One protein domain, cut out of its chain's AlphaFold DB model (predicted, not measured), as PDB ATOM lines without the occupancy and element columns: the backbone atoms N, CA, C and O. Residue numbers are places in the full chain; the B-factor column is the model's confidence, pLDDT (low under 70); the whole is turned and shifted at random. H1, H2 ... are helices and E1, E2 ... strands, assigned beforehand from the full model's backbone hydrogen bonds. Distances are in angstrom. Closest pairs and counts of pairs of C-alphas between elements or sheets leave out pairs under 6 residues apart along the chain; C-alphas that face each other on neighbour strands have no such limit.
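This is residues 2 to 110 of the 120 residues of the protein "Flavodoxin family protein" of Eubacterium sp. AM46-8 (UniProt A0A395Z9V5). A small parallel sheet of three strands lies between two helices, H2 along one face and H4 along the other, while H1 sticks out as a long arm with its residues 2 to 19. Residues 64 to 92, with the short H3 among them, make a wide loop that reaches away from the sheet, beyond H4. The printed part has 109 residues, with four named helices and three named strands in the order H1 E1 H2 E2 H3 H4 E3; the sheet runs E2 E1 E3, and the class is mixed, helices and strands. The whole is only just loose, close to extended, with a radius of gyration of the C-alphas of 19.6 A, and flat, spanning 59 by 42 by 16 A.

H1, residues 2 to 21, is not on the sheet, and a tight link joins it to E1, residues 24 to 30, the inner strand. H2, residues 39 to 54, is on the sheet at a height of 9.5 A and runs along the strands, at 3 degrees to E1 on the local plane. E2, residues 57 to 63, is an edge strand parallel to E1 at 20 degrees, with N 26 and O 58 2.8 A apart, within hydrogen-bond range. The closest C-alphas of H2 and E2 are those of Cys 52 and Glu 58, 6.6 A apart. E1, H2 and E2 form a strand-helix-strand unit, two parallel neighbour strands with a helix between them along the chain, and its crossover is right-handed. H3, residues 77 to 80, is not on the sheet and is apart from H4, residues 93 to 102. H4 is on the face opposite to H2 at a height of 10.4 A and runs along the strands, at 19 degrees to E1 on the local plane; the closest C-alphas of H4 and E1 are those of Leu 27 and Ile 100, 7.1 A apart. E3, residues 105 to 109, is the other edge strand, parallel to E1 at 18 degrees, with N 107 and O 27 2.8 A apart, within hydrogen-bond range. E2, H3, H4 and E3 form a split strand-helix-strand unit, with E1 between its two strands in the sheet, and its crossover is right-handed. Every O i to N i+4 pair is within hydrogen-bond range in H2 and H4, and 14 of 16 are in H1; H3 is too short for such a pair.

H1 begins at C-alpha 2, (-30.628, 16.411, 22.795), and is 29.7 A long. E1 is 19.1 A long, H2 23.0 A, E2 19.6 A and H4 14.0 A. H2 begins at C-alpha 39, (-12.495, -31.335, -6.551). H3 is 5.1 A long, and E3, 12.7 A long, ends at C-alpha 109, (-20.270, -27.622, -1.237).

The two C-alphas farthest apart are those of Glu 2 and His 34, 61.9 A. Without residues 2 to 19, which stand free, the body spans 44 by 36 by 16 A. The links E2 to H3 and H3 to H4 are long, with 13 and 12 residues. The printed part has no cut. Its mean pLDDT is 86.2, and residues 2 to 21 are under 70.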
ATOM      1  N   GLU A   2     -31.776  16.696  23.683       44.00
ATOM      2  CA  GLU A   2     -30.628  16.411  22.795       44.00
ATOM      3  C   GLU A   2     -29.464  15.665  23.474       44.00
ATOM      4  O   GLU A   2     -28.940  14.712  22.906       44.00
ATOM      5  N   GLN A   3     -29.113  16.001  24.724       48.66
ATOM      6  CA  GLN A   3     -28.035  15.307  25.458       48.66
ATOM      7  C   GLN A   3     -28.343  13.825  25.735       48.66
ATOM      8  O   GLN A   3     -27.440  12.994  25.742       48.66
ATOM      9  N   HIS A   4     -29.620  13.476  25.926       48.78
ATOM     10  CA  HIS A   4     -30.038  12.088  26.136       48.78
ATOM     11  C   HIS A   4     -29.980  11.292  24.823       48.78
ATOM     12  O   HIS A   4     -29.509  10.163  24.816       48.78
ATOM     13  N   SER A   5     -30.360  11.913  23.698       53.28
ATOM     14  CA  SER A   5     -30.222  11.314  22.364       53.28
ATOM     15  C   SER A   5     -28.763  11.024  22.001       53.28
ATOM     16  O   SER A   5     -28.482   9.992  21.398       53.28
ATOM     17  N   TYR A   6     -27.831  11.905  22.382       49.00
ATOM     18  CA  TYR A   6     -26.403  11.728  22.104       49.00
ATOM     19  C   TYR A   6     -25.791  10.591  22.935       49.00
ATOM     20  O   TYR A   6     -25.040   9.778  22.409       49.00
ATOM     21  N   LEU A   7     -26.167  10.484  24.216       52.91
ATOM     22  CA  LEU A   7     -25.747   9.383  25.091       52.91
ATOM     23  C   LEU A   7     -26.298   8.026  24.630       52.91
ATOM     24  O   LEU A   7     -25.578   7.034  24.677       52.91
ATOM     25  N   VAL A   8     -27.547   7.983  24.153       58.44
ATOM     26  CA  VAL A   8     -28.147   6.768  23.578       58.44
ATOM     27  C   VAL A   8     -27.437   6.376  22.283       58.44
ATOM     28  O   VAL A   8     -27.102   5.212  22.111       58.44
ATOM     29  N   HIS A   9     -27.142   7.331  21.395       52.66
ATOM     30  CA  HIS A   9     -26.425   7.039  20.153       52.66
ATOM     31  C   HIS A   9     -24.990   6.560  20.409       52.66
ATOM     32  O   HIS A   9     -24.560   5.587  19.806       52.66
ATOM     33  N   HIS A  10     -24.271   7.184  21.345       56.38
ATOM     34  CA  HIS A  10     -22.911   6.778  21.696       56.38
ATOM     35  C   HIS A  10     -22.872   5.396  22.366       56.38
ATOM     36  O   HIS A  10     -21.975   4.613  22.076       56.38
ATOM     37  N   ARG A  11     -23.864   5.065  23.206       48.22
ATOM     38  CA  ARG A  11     -24.020   3.719  23.777       48.22
ATOM     39  C   ARG A  11     -24.326   2.675  22.700       48.22
ATOM     40  O   ARG A  11     -23.681   1.644  22.690       48.22
ATOM     41  N   LEU A  12     -25.228   2.971  21.760       52.72
ATOM     42  CA  LEU A  12     -25.546   2.082  20.633       52.72
ATOM     43  C   LEU A  12     -24.357   1.879  19.681       52.72
ATOM     44  O   LEU A  12     -24.254   0.835  19.049       52.72
ATOM     45  N   LEU A  13     -23.481   2.878  19.538       54.56
ATOM     46  CA  LEU A  13     -22.245   2.742  18.766       54.56
ATOM     47  C   LEU A  13     -21.208   1.888  19.502       54.56
ATOM     48  O   LEU A  13     -20.554   1.090  18.849       54.56
ATOM     49  N   GLN A  14     -21.108   2.007  20.829       54.81
ATOM     50  CA  GLN A  14     -20.237   1.159  21.652       54.81
ATOM     51  C   GLN A  14     -20.737  -0.293  21.725       54.81
ATOM     52  O   GLN A  14     -19.937  -1.205  21.576       54.81
ATOM     53  N   GLU A  15     -22.051  -0.515  21.855       54.12
ATOM     54  CA  GLU A  15     -22.674  -1.850  21.778       54.12
ATOM     55  C   GLU A  15     -22.447  -2.491  20.393       54.12
ATOM     56  O   GLU A  15     -22.100  -3.660  20.310       54.12
ATOM     57  N   ARG A  16     -22.514  -1.713  19.297       50.50
ATOM     58  CA  ARG A  16     -22.160  -2.193  17.943       50.50
ATOM     59  C   ARG A  16     -20.669  -2.461  17.728       50.50
ATOM     60  O   ARG A  16     -20.330  -3.170  16.786       50.50
ATOM     61  N   GLU A  17     -19.793  -1.840  18.512       51.53
ATOM     62  CA  GLU A  17     -18.343  -2.079  18.474       51.53
ATOM     63  C   GLU A  17     -17.985  -3.349  19.262       51.53
ATOM     64  O   GLU A  17     -17.104  -4.094  18.844       51.53
ATOM     65  N   GLU A  18     -18.708  -3.634  20.355       50.97
ATOM     66  CA  GLU A  18     -18.592  -4.881  21.124       50.97
ATOM     67  C   GLU A  18     -19.215  -6.088  20.394       50.97
ATOM     68  O   GLU A  18     -18.614  -7.158  20.412       50.97
ATOM     69  N   ASP A  19     -20.321  -5.914  19.657       52.12
ATOM     70  CA  ASP A  19     -20.897  -6.948  18.769       52.12
ATOM     71  C   ASP A  19     -19.979  -7.289  17.568       52.12
ATOM     72  O   ASP A  19     -20.172  -8.296  16.889       52.12
ATOM     73  N   TYR A  20     -18.972  -6.455  17.277       52.72
ATOM     74  CA  TYR A  20     -18.008  -6.665  16.185       52.72
ATOM     75  C   TYR A  20     -16.823  -7.566  16.588       52.72
ATOM     76  O   TYR A  20     -15.934  -7.805  15.774       52.72
ATOM     77  N   LEU A  21     -16.785  -8.039  17.841       56.28
ATOM     78  CA  LEU A  21     -15.729  -8.907  18.383       56.28
ATOM     79  C   LEU A  21     -16.073 -10.404  18.344       56.28
ATOM     80  O   LEU A  21     -15.260 -11.223  18.780       56.28
ATOM     81  N   ASP A  22     -17.249 -10.777  17.839       70.75
ATOM     82  CA  ASP A  22     -17.607 -12.183  17.681       70.75
ATOM     83  C   ASP A  22     -16.999 -12.742  16.389       70.75
ATOM     84  O   ASP A  22     -17.296 -12.301  15.276       70.75
ATOM     85  N   VAL A  23     -16.124 -13.737  16.549       86.50
ATOM     86  CA  VAL A  23     -15.571 -14.518  15.437       86.50
ATOM     87  C   VAL A  23     -16.735 -15.145  14.669       86.50
ATOM     88  O   VAL A  23     -17.457 -15.983  15.212       86.50
ATOM     89  N   ALA A  24     -16.906 -14.761  13.403       91.50
ATOM     90  CA  ALA A  24     -18.031 -15.213  12.595       91.50
ATOM     91  C   ALA A  24     -17.874 -16.692  12.202       91.50
ATOM     92  O   ALA A  24     -16.810 -17.137  11.753       91.50
ATOM     93  N   LYS A  25     -18.952 -17.463  12.335       96.12
ATOM     94  CA  LYS A  25     -18.961 -18.917  12.159       96.12
ATOM     95  C   LYS A  25     -19.363 -19.317  10.751       96.12
ATOM     96  O   LYS A  25     -20.485 -19.078  10.302       96.12
ATOM     97  N   ILE A  26     -18.453 -20.000  10.070       97.81
ATOM     98  CA  ILE A  26     -18.665 -20.600   8.759       97.81
ATOM     99  C   ILE A  26     -18.994 -22.082   8.939       97.81
ATOM    100  O   ILE A  26     -18.165 -22.869   9.395       97.81
ATOM    101  N   LEU A  27     -20.173 -22.489   8.488       98.31
ATOM    102  CA  LEU A  27     -20.548 -23.889   8.373       98.31
ATOM    103  C   LEU A  27     -20.482 -24.339   6.915       98.31
ATOM    104  O   LEU A  27     -21.244 -23.884   6.063       98.31
ATOM    105  N   VAL A  28     -19.601 -25.289   6.623       98.12
ATOM    106  CA  VAL A  28     -19.515 -25.923   5.308       98.12
ATOM    107  C   VAL A  28     -20.291 -27.236   5.324       98.12
ATOM    108  O   VAL A  28     -19.923 -28.183   6.020       98.12
ATOM    109  N   LEU A  29     -21.331 -27.325   4.499       97.00
ATOM    110  CA  LEU A  29     -22.068 -28.560   4.248       97.00
ATOM    111  C   LEU A  29     -21.497 -29.237   3.002       97.00
ATOM    112  O   LEU A  29     -21.750 -28.815   1.875       97.00
ATOM    113  N   ASN A  30     -20.708 -30.290   3.200       95.81
ATOM    114  CA  ASN A  30     -20.103 -31.045   2.113       95.81
ATOM    115  C   ASN A  30     -20.995 -32.220   1.680       95.81
ATOM    116  O   ASN A  30     -21.070 -33.251   2.354       95.81
ATOM    117  N   GLY A  31     -21.622 -32.083   0.512       92.81
ATOM    118  CA  GLY A  31     -22.431 -33.118  -0.133       92.81
ATOM    119  C   GLY A  31     -21.633 -34.094  -1.004       92.81
ATOM    120  O   GLY A  31     -22.208 -35.007  -1.591       92.81
ATOM    121  N   SER A  32     -20.310 -33.940  -1.127       91.81
ATOM    122  CA  SER A  32     -19.511 -34.854  -1.942       91.81
ATOM    123  C   SER A  32     -19.270 -36.198  -1.243       91.81
ATOM    124  O   SER A  32     -18.664 -36.226  -0.166       91.81
ATOM    125  N   PRO A  33     -19.587 -37.344  -1.881       89.75
ATOM    126  CA  PRO A  33     -19.259 -38.658  -1.325       89.75
ATOM    127  C   PRO A  33     -17.743 -38.913  -1.272       89.75
ATOM    128  O   PRO A  33     -17.288 -39.807  -0.565       89.75
ATOM    129  N   HIS A  34     -16.953 -38.137  -2.021       92.31
ATOM    130  CA  HIS A  34     -15.492 -38.219  -2.029       92.31
ATOM    131  C   HIS A  34     -14.831 -37.365  -0.938       92.31
ATOM    132  O   HIS A  34     -13.606 -37.375  -0.820       92.31
ATOM    133  N   LYS A  35     -15.616 -36.647  -0.120       92.50
ATOM    134  CA  LYS A  35     -15.127 -35.868   1.026       92.50
ATOM    135  C   LYS A  35     -13.982 -34.918   0.625       92.50
ATOM    136  O   LYS A  35     -14.066 -34.249  -0.408       92.50
ATOM    137  N   ASN A  36     -12.892 -34.912   1.396       91.25
ATOM    138  CA  ASN A  36     -11.685 -34.114   1.151       91.25
ATOM    139  C   ASN A  36     -10.967 -34.441  -0.165       91.25
ATOM    140  O   ASN A  36     -10.209 -33.610  -0.652       91.25
ATOM    141  N   ALA A  37     -11.193 -35.620  -0.752       92.06
ATOM    142  CA  ALA A  37     -10.613 -35.973  -2.047       92.06
ATOM    143  C   ALA A  37     -11.401 -35.384  -3.233       92.06
ATOM    144  O   ALA A  37     -11.011 -35.574  -4.384       92.06
ATOM    145  N   SER A  38     -12.522 -34.698  -2.986       93.06
ATOM    146  CA  SER A  38     -13.330 -34.116  -4.053       93.06
ATOM    147  C   SER A  38     -12.755 -32.806  -4.593       93.06
ATOM    148  O   SER A  38     -12.273 -31.957  -3.844       93.06
ATOM    149  N   THR A  39     -12.883 -32.598  -5.905       92.56
ATOM    150  CA  THR A  39     -12.495 -31.335  -6.551       92.56
ATOM    151  C   THR A  39     -13.311 -30.154  -6.025       92.56
ATOM    152  O   THR A  39     -12.768 -29.065  -5.873       92.56
ATOM    153  N   THR A  40     -14.592 -30.364  -5.692       93.25
ATOM    154  CA  THR A  40     -15.433 -29.326  -5.079       93.25
ATOM    155  C   THR A  40     -14.842 -28.873  -3.745       93.25
ATOM    156  O   THR A  40     -14.662 -27.675  -3.537       93.25
ATOM    157  N   MET A  41     -14.417 -29.814  -2.892       95.69
ATOM    158  CA  MET A  41     -13.767 -29.478  -1.624       95.69
ATOM    159  C   MET A  41     -12.403 -28.815  -1.801       95.69
ATOM    160  O   MET A  41     -12.044 -27.981  -0.980       95.69
ATOM    161  N   ALA A  42     -11.649 -29.111  -2.865       95.88
ATOM    162  CA  ALA A  42     -10.404 -28.389  -3.135       95.88
ATOM    163  C   ALA A  42     -10.652 -26.880  -3.328       95.88
ATOM    164  O   ALA A  42      -9.925 -26.057  -2.770       95.88
ATOM    165  N   VAL A  43     -11.711 -26.519  -4.060       96.19
ATOM    166  CA  VAL A  43     -12.115 -25.118  -4.265       96.19
ATOM    167  C   VAL A  43     -12.686 -24.520  -2.981       96.19
ATOM    168  O   VAL A  43     -12.282 -23.427  -2.587       96.19
ATOM    169  N   THR A  44     -13.577 -25.239  -2.291       97.19
ATOM    170  CA  THR A  44     -14.170 -24.776  -1.028       97.19
ATOM    171  C   THR A  44     -13.111 -24.523   0.040       97.19
ATOM    172  O   THR A  44     -13.135 -23.472   0.669       97.19
ATOM    173  N   ASN A  45     -12.138 -25.420   0.200       97.06
ATOM    174  CA  ASN A  45     -11.053 -25.250   1.164       97.06
ATOM    175  C   ASN A  45     -10.195 -24.025   0.843       97.06
ATOM    176  O   ASN A  45      -9.818 -23.300   1.755       97.06
ATOM    177  N   ALA A  46      -9.896 -23.768  -0.437       97.19
ATOM    178  CA  ALA A  46      -9.156 -22.571  -0.832       97.19
ATOM    179  C   ALA A  46      -9.938 -21.285  -0.515       97.19
ATOM    180  O   ALA A  46      -9.355 -20.320  -0.028       97.19
ATOM    181  N   PHE A  47     -11.253 -21.290  -0.750       96.69
ATOM    182  CA  PHE A  47     -12.129 -20.160  -0.447       96.69
ATOM    183  C   PHE A  47     -12.235 -19.896   1.061       96.69
ATOM    184  O   PHE A  47     -11.942 -18.790   1.504       96.69
ATOM    185  N   VAL A  48     -12.567 -20.924   1.851       97.12
ATOM    186  CA  VAL A  48     -12.670 -20.832   3.319       97.12
ATOM    187  C   VAL A  48     -11.339 -20.410   3.928       97.12
ATOM    188  O   VAL A  48     -11.306 -19.512   4.762       97.12
ATOM    189  N   LYS A  49     -10.223 -20.979   3.455       96.88
ATOM    190  CA  LYS A  49      -8.885 -20.564   3.880       96.88
ATOM    191  C   LYS A  49      -8.657 -19.068   3.641       96.88
ATOM    192  O   LYS A  49      -8.204 -18.384   4.548       96.88
ATOM    193  N   GLY A  50      -8.996 -18.564   2.454       96.75
ATOM    194  CA  GLY A  50      -8.869 -17.139   2.142       96.75
ATOM    195  C   GLY A  50      -9.737 -16.245   3.033       96.75
ATOM    196  O   GLY A  50      -9.298 -15.160   3.404       96.75
ATOM    197  N   MET A  51     -10.934 -16.703   3.417       94.94
ATOM    198  CA  MET A  51     -11.789 -15.986   4.370       94.94
ATOM    199  C   MET A  51     -11.144 -15.919   5.756       94.94
ATOM    200  O   MET A  51     -10.971 -14.824   6.282       94.94
ATOM    201  N   CYS A  52     -10.730 -17.061   6.313       93.88
ATOM    202  CA  CYS A  52     -10.139 -17.120   7.652       93.88
ATOM    203  C   CYS A  52      -8.770 -16.420   7.744       93.88
ATOM    204  O   CYS A  52      -8.388 -15.960   8.811       93.88
ATOM    205  N   GLU A  53      -8.008 -16.335   6.648       93.94
ATOM    206  CA  GLU A  53      -6.761 -15.553   6.598       93.94
ATOM    207  C   GLU A  53      -7.015 -14.040   6.463       93.94
ATOM    208  O   GLU A  53      -6.166 -13.237   6.851       93.94
ATOM    209  N   GLY A  54      -8.154 -13.641   5.886       88.94
ATOM    210  CA  GLY A  54      -8.498 -12.248   5.587       88.94
ATOM    211  C   GLY A  54      -9.378 -11.548   6.627       88.94
ATOM    212  O   GLY A  54      -9.597 -10.344   6.506       88.94
ATOM    213  N   GLY A  55      -9.888 -12.268   7.625       87.00
ATOM    214  CA  GLY A  55     -10.728 -11.721   8.689       87.00
ATOM    215  C   GLY A  55     -10.920 -12.695   9.849       87.00
ATOM    216  O   GLY A  55     -10.311 -13.761   9.885       87.00
ATOM    217  N   GLU A  56     -11.771 -12.326  10.802       91.25
ATOM    218  CA  GLU A  56     -12.031 -13.114  12.012       91.25
ATOM    219  C   GLU A  56     -13.169 -14.110  11.767       91.25
ATOM    220  O   GLU A  56     -14.328 -13.857  12.087       91.25
ATOM    221  N   TYR A  57     -12.822 -15.243  11.152       94.44
ATOM    222  CA  TYR A  57     -13.754 -16.334  10.876       94.44
ATOM    223  C   TYR A  57     -13.244 -17.656  11.445       94.44
ATOM    224  O   TYR A  57     -12.062 -17.988  11.314       94.44
ATOM    225  N   GLU A  58     -14.152 -18.459  11.990       95.62
ATOM    226  CA  GLU A  58     -13.913 -19.870  12.288       95.62
ATOM    227  C   GLU A  58     -14.767 -20.751  11.380       95.62
ATOM    228  O   GLU A  58     -15.868 -20.372  10.992       95.62
ATOM    229  N   SER A  59     -14.259 -21.925  11.001       96.38
ATOM    230  CA  SER A  59     -14.957 -22.802  10.057       96.38
ATOM    231  C   SER A  59     -15.088 -24.233  10.565       96.38
ATOM    232  O   SER A  59     -14.085 -24.846  10.937       96.38
ATOM    233  N   GLU A  60     -16.288 -24.800  10.464       97.56
ATOM    234  CA  GLU A  60     -16.579 -26.226  10.649       97.56
ATOM    235  C   GLU A  60     -17.012 -26.844   9.310       97.56
ATOM    236  O   GLU A  60     -17.727 -26.223   8.523       97.56
ATOM    237  N   ILE A  61     -16.599 -28.086   9.043       97.50
ATOM    238  CA  ILE A  61     -17.058 -28.858   7.881       97.50
ATOM    239  C   ILE A  61     -17.865 -30.057   8.369       97.50
ATOM    240  O   ILE A  61     -17.347 -30.907   9.093       97.50
ATOM    241  N   ILE A  62     -19.101 -30.180   7.888       97.00
ATOM    242  CA  ILE A  62     -19.924 -31.382   8.030       97.00
ATOM    243  C   ILE A  62     -19.933 -32.128   6.699       97.00
ATOM    244  O   ILE A  62     -20.387 -31.611   5.680       97.00
ATOM    245  N   ASN A  63     -19.483 -33.382   6.707       95.75
ATOM    246  CA  ASN A  63     -19.690 -34.281   5.575       95.75
ATOM    247  C   ASN A  63     -21.080 -34.906   5.690       95.75
ATOM    248  O   ASN A  63     -21.299 -35.756   6.546       95.75
ATOM    249  N   ILE A  64     -22.000 -34.547   4.792       93.25
ATOM    250  CA  ILE A  64     -23.370 -35.085   4.801       93.25
ATOM    251  C   ILE A  64     -23.368 -36.613   4.647       93.25
ATOM    252  O   ILE A  64     -24.179 -37.303   5.249       93.25
ATOM    253  N   SER A  65     -22.396 -37.153   3.903       92.38
ATOM    254  CA  SER A  65     -22.219 -38.602   3.719       92.38
ATOM    255  C   SER A  65     -21.864 -39.388   4.990       92.38
ATOM    256  O   SER A  65     -21.928 -40.614   4.956       92.38
ATOM    257  N   ASP A  66     -21.479 -38.709   6.075       94.56
ATOM    258  CA  ASP A  66     -21.179 -39.330   7.373       94.56
ATOM    259  C   ASP A  66     -22.371 -39.324   8.336       94.56
ATOM    260  O   ASP A  66     -22.294 -39.931   9.401       94.56
ATOM    261  N   LEU A  67     -23.462 -38.651   7.969       94.50
ATOM    262  CA  LEU A  67     -24.630 -38.493   8.821       94.50
ATOM    263  C   LEU A  67     -25.663 -39.590   8.569       94.50
ATOM    264  O   LEU A  67     -25.927 -39.982   7.432       94.50
ATOM    265  N   ASN A  68     -26.319 -40.020   9.639       94.94
ATOM    266  CA  ASN A  68     -27.528 -40.820   9.584       94.94
ATOM    267  C   ASN A  68     -28.757 -39.897   9.580       94.94
ATOM    268  O   ASN A  68     -29.337 -39.605  10.628       94.94
ATOM    269  N   VAL A  69     -29.140 -39.443   8.384       92.81
ATOM    270  CA  VAL A  69     -30.329 -38.606   8.160       92.81
ATOM    271  C   VAL A  69     -31.446 -39.428   7.533       92.81
ATOM    272  O   VAL A  69     -31.305 -39.986   6.446       92.81
ATOM    273  N   THR A  70     -32.588 -39.483   8.209       93.81
ATOM    274  CA  THR A  70     -33.803 -40.115   7.703       93.81
ATOM    275  C   THR A  70     -34.574 -39.110   6.845       93.81
ATOM    276  O   THR A  70     -34.829 -37.987   7.292       93.81
ATOM    277  N   PRO A  71     -35.023 -39.487   5.632       92.31
ATOM    278  CA  PRO A  71     -35.823 -38.603   4.795       92.31
ATOM    279  C   PRO A  71     -37.066 -38.080   5.521       92.31
ATOM    280  O   PRO A  71     -37.788 -38.820   6.196       92.31
ATOM    281  N   CYS A  72     -37.343 -36.788   5.350       93.06
ATOM    282  CA  CYS A  72     -38.507 -36.160   5.961       93.06
ATOM    283  C   CYS A  72     -39.807 -36.813   5.461       93.06
ATOM    284  O   CYS A  72     -40.068 -36.876   4.262       93.06
ATOM    285  N   MET A  73     -40.671 -37.230   6.390       93.75
ATOM    286  CA  MET A  73     -41.972 -37.832   6.063       93.75
ATOM    287  C   MET A  73     -43.043 -36.813   5.636       93.75
ATOM    288  O   MET A  73     -44.169 -37.201   5.337       93.75
ATOM    289  N   GLY A  74     -42.765 -35.506   5.703       94.75
ATOM    290  CA  GLY A  74     -43.764 -34.469   5.420       94.75
ATOM    291  C   GLY A  74     -44.934 -34.431   6.416       94.75
ATOM    292  O   GLY A  74     -46.000 -33.920   6.096       94.75
ATOM    293  N   CYS A  75     -44.761 -34.960   7.634       95.25
ATOM    294  CA  CYS A  75     -45.838 -35.055   8.632       95.25
ATOM    295  C   CYS A  75     -46.202 -33.720   9.315       95.25
ATOM    296  O   CYS A  75     -47.168 -33.673  10.075       95.25
ATOM    297  N   LEU A  76     -45.397 -32.669   9.109       94.56
ATOM    298  CA  LEU A  76     -45.568 -31.310   9.654       94.56
ATOM    299  C   LEU A  76     -45.672 -31.212  11.189       94.56
ATOM    300  O   LEU A  76     -46.040 -30.166  11.724       94.56
ATOM    301  N   SER A  77     -45.310 -32.263  11.928       95.00
ATOM    302  CA  SER A  77     -45.369 -32.244  13.399       95.00
ATOM    303  C   SER A  77     -44.414 -31.212  14.003       95.00
ATOM    304  O   SER A  77     -44.804 -30.520  14.941       95.00
ATOM    305  N   CYS A  78     -43.236 -31.026  13.394       93.19
ATOM    306  CA  CYS A  78     -42.280 -29.975  13.760       93.19
ATOM    307  C   CYS A  78     -42.861 -28.561  13.670       93.19
ATOM    308  O   CYS A  78     -42.415 -27.685  14.396       93.19
ATOM    309  N   TRP A  79     -43.876 -28.331  12.837       92.38
ATOM    310  CA  TRP A  79     -44.529 -27.025  12.724       92.38
ATOM    311  C   TRP A  79     -45.744 -26.918  13.644       92.38
ATOM    312  O   TRP A  79     -45.980 -25.878  14.247       92.38
ATOM    313  N   ALA A  80     -46.530 -27.991  13.743       94.75
ATOM    314  CA  ALA A  80     -47.844 -27.947  14.376       94.75
ATOM    315  C   ALA A  80     -47.865 -28.367  15.854       94.75
ATOM    316  O   ALA A  80     -48.861 -28.111  16.529       94.75
ATOM    317  N   ARG A  81     -46.853 -29.100  16.344       93.25
ATOM    318  CA  ARG A  81     -46.930 -29.803  17.644       93.25
ATOM    319  C   ARG A  81     -45.666 -29.753  18.491       93.25
ATOM    320  O   ARG A  81     -45.781 -29.829  19.707       93.25
ATOM    321  N   THR A  82     -44.489 -29.704  17.874       89.75
ATOM    322  CA  THR A  82     -43.207 -29.924  18.567       89.75
ATOM    323  C   THR A  82     -42.247 -28.738  18.461       89.75
ATOM    324  O   THR A  82     -41.045 -28.935  18.574       89.75
ATOM    325  N   GLU A  83     -42.762 -27.523  18.230       90.44
ATOM    326  CA  GLU A  83     -42.003 -26.252  18.287       90.44
ATOM    327  C   GLU A  83     -40.640 -26.288  17.558       90.44
ATOM    328  O   GLU A  83     -39.619 -25.828  18.056       90.44
ATOM    329  N   GLY A  84     -40.607 -26.854  16.350       89.06
ATOM    330  CA  GLY A  84     -39.404 -26.952  15.519       89.06
ATOM    331  C   GLY A  84     -38.597 -28.244  15.686       89.06
ATOM    332  O   GLY A  84     -37.653 -28.462  14.925       89.06
ATOM    333  N   GLU A  85     -38.968 -29.141  16.602       91.88
ATOM    334  CA  GLU A  85     -38.329 -30.451  16.741       91.88
ATOM    335  C   GLU A  85     -38.966 -31.513  15.842       91.88
ATOM    336  O   GLU A  85     -40.187 -31.643  15.762       91.88
ATOM    337  N   CYS A  86     -38.155 -32.352  15.201       93.94
ATOM    338  CA  CYS A  86     -38.672 -33.504  14.468       93.94
ATOM    339  C   CYS A  86     -39.164 -34.610  15.426       93.94
ATOM    340  O   CYS A  86     -38.629 -34.812  16.520       93.94
ATOM    341  N   VAL A  87     -40.176 -35.365  14.984       93.94
ATOM    342  CA  VAL A  87     -40.658 -36.579  15.673       93.94
ATOM    343  C   VAL A  87     -39.735 -37.781  15.460       93.94
ATOM    344  O   VAL A  87     -39.786 -38.734  16.232       93.94
ATOM    345  N   ILE A  88     -38.883 -37.742  14.432       94.00
ATOM    346  CA  ILE A  88     -37.832 -38.738  14.213       94.00
ATOM    347  C   ILE A  88     -36.712 -38.430  15.211       94.00
ATOM    348  O   ILE A  88     -36.115 -37.357  15.154       94.00
ATOM    349  N   LYS A  89     -36.473 -39.341  16.162       89.06
ATOM    350  CA  LYS A  89     -35.497 -39.143  17.250       89.06
ATOM    351  C   LYS A  89     -34.137 -39.812  17.002       89.06
ATOM    352  O   LYS A  89     -33.155 -39.379  17.590       89.06
ATOM    353  N   ASN A  90     -34.068 -40.821  16.129       91.38
ATOM    354  CA  ASN A  90     -32.826 -41.522  15.771       91.38
ATOM    355  C   ASN A  90     -32.242 -40.952  14.470       91.38
ATOM    356  O   ASN A  90     -32.165 -41.651  13.460       91.38
ATOM    357  N   ASP A  91     -31.916 -39.666  14.488       94.12
ATOM    358  CA  ASP A  91     -31.511 -38.899  13.312       94.12
ATOM    359  C   ASP A  91     -30.493 -37.832  13.724       94.12
ATOM    360  O   ASP A  91     -30.615 -37.265  14.811       94.12
ATOM    361  N   ASP A  92     -29.514 -37.549  12.869       95.75
ATOM    362  CA  ASP A  92     -28.500 -36.518  13.110       95.75
ATOM    363  C   ASP A  92     -28.986 -35.094  12.771       95.75
ATOM    364  O   ASP A  92     -28.364 -34.105  13.174       95.75
ATOM    365  N   MET A  93     -30.130 -34.948  12.091       93.81
ATOM    366  CA  MET A  93     -30.702 -33.651  11.709       93.81
ATOM    367  C   MET A  93     -30.896 -32.650  12.856       93.81
ATOM    368  O   MET A  93     -30.663 -31.467  12.613       93.81
ATOM    369  N   PRO A  94     -31.280 -33.027  14.096       92.69
ATOM    370  CA  PRO A  94     -31.337 -32.075  15.206       92.69
ATOM    371  C   PRO A  94     -29.978 -31.422  15.499       92.69
ATOM    372  O   PRO A  94     -29.913 -30.221  15.756       92.69
ATOM    373  N   ALA A  95     -28.886 -32.187  15.415       94.31
ATOM    374  CA  ALA A  95     -27.537 -31.675  15.641       94.31
ATOM    375  C   ALA A  95     -27.035 -30.817  14.467       94.31
ATOM    376  O   ALA A  95     -26.295 -29.858  14.686       94.31
ATOM    377  N   VAL A  96     -27.441 -31.140  13.235       95.50
ATOM    378  CA  VAL A  96     -27.166 -30.314  12.047       95.50
ATOM    379  C   VAL A  96     -27.952 -29.004  12.102       95.50
ATOM    380  O   VAL A  96     -27.371 -27.946  11.890       95.50
ATOM    381  N   LYS A  97     -29.246 -29.055  12.448       93.75
ATOM    382  CA  LYS A  97     -30.111 -27.876  12.615       93.75
ATOM    383  C   LYS A  97     -29.507 -26.891  13.606       93.75
ATOM    384  O   LYS A  97     -29.429 -25.711  13.299       93.75
ATOM    385  N   LYS A  98     -29.019 -27.385  14.747       94.56
ATOM    386  CA  LYS A  98     -28.353 -26.545  15.744       94.56
ATOM    387  C   LYS A  98     -27.132 -25.816  15.168       94.56
ATOM    388  O   LYS A  98     -26.999 -24.620  15.364       94.56
ATOM    389  N   ARG A  99     -26.277 -26.509  14.408       96.75
ATOM    390  CA  ARG A  99     -25.109 -25.880  13.762       96.75
ATOM    391  C   ARG A  99     -25.501 -24.870  12.688       96.75
ATOM    392  O   ARG A  99     -24.842 -23.853  12.553       96.75
ATOM    393  N   ILE A 100     -26.569 -25.144  11.938       96.06
ATOM    394  CA  ILE A 100     -27.138 -24.201  10.965       96.06
ATOM    395  C   ILE A 100     -27.641 -22.935  11.673       96.06
ATOM    396  O   ILE A 100     -27.429 -21.843  11.165       96.06
ATOM    397  N   GLU A 101     -28.292 -23.073  12.831       94.25
ATOM    398  CA  GLU A 101     -28.782 -21.944  13.636       94.25
ATOM    399  C   GLU A 101     -27.649 -21.137  14.286       94.25
ATOM    400  O   GLU A 101     -27.798 -19.938  14.488       94.25
ATOM    401  N   GLU A 102     -26.532 -21.788  14.618       95.19
ATOM    402  CA  GLU A 102     -25.345 -21.160  15.211       95.19
ATOM    403  C   GLU A 102     -24.395 -20.535  14.175       95.19
ATOM    404  O   GLU A 102     -23.471 -19.830  14.571       95.19
ATOM    405  N   ALA A 103     -24.571 -20.817  12.881       96.25
ATOM    406  CA  ALA A 103     -23.688 -20.340  11.821       96.25
ATOM    407  C   ALA A 103     -24.129 -18.979  11.270       96.25
ATOM    408  O   ALA A 103     -25.291 -18.786  10.912       96.25
ATOM    409  N   ASP A 104     -23.169 -18.074  11.086       95.69
ATOM    410  CA  ASP A 104     -23.384 -16.790  10.412       95.69
ATOM    411  C   ASP A 104     -23.346 -16.942   8.887       95.69
ATOM    412  O   ASP A 104     -24.011 -16.215   8.144       95.69
ATOM    413  N   ILE A 105     -22.546 -17.898   8.404       95.88
ATOM    414  CA  ILE A 105     -22.331 -18.162   6.983       95.88
ATOM    415  C   ILE A 105     -22.448 -19.660   6.725       95.88
ATOM    416  O   ILE A 105     -21.754 -20.466   7.339       95.88
ATOM    417  N   ILE A 106     -23.274 -20.035   5.748       97.56
ATOM    418  CA  ILE A 106     -23.418 -21.422   5.300       97.56
ATOM    419  C   ILE A 106     -22.869 -21.547   3.881       97.56
ATOM    420  O   ILE A 106     -23.268 -20.811   2.978       97.56
ATOM    421  N   ILE A 107     -21.961 -22.499   3.679       97.25
ATOM    422  CA  ILE A 107     -21.392 -22.834   2.374       97.25
ATOM    423  C   ILE A 107     -21.828 -24.248   2.003       97.25
ATOM    424  O   ILE A 107     -21.348 -25.234   2.563       97.25
ATOM    425  N   GLU A 108     -22.702 -24.358   1.010       95.44
ATOM    426  CA  GLU A 108     -23.093 -25.645   0.441       95.44
ATOM    427  C   GLU A 108     -22.089 -26.066  -0.637       95.44
ATOM    428  O   GLU A 108     -22.004 -25.476  -1.714       95.44
ATOM    429  N   SER A 109     -21.296 -27.095  -0.340       94.62
ATOM    430  CA  SER A 109     -20.270 -27.622  -1.237       94.62
ATOM    431  C   SER A 109     -20.663 -29.007  -1.722       94.62
ATOM    432  O   SER A 109     -20.531 -30.002  -1.012       94.62
ATOM    433  N   TYR A 110     -21.154 -29.102  -2.953       91.25
ATOM    434  CA  TYR A 110     -21.514 -30.385  -3.544       91.25
ATOM    435  C   TYR A 110     -21.195 -30.437  -5.043       91.25
ATOM    436  O   TYR A 110     -21.227 -29.421  -5.741       91.25
TER     437      TYR A 110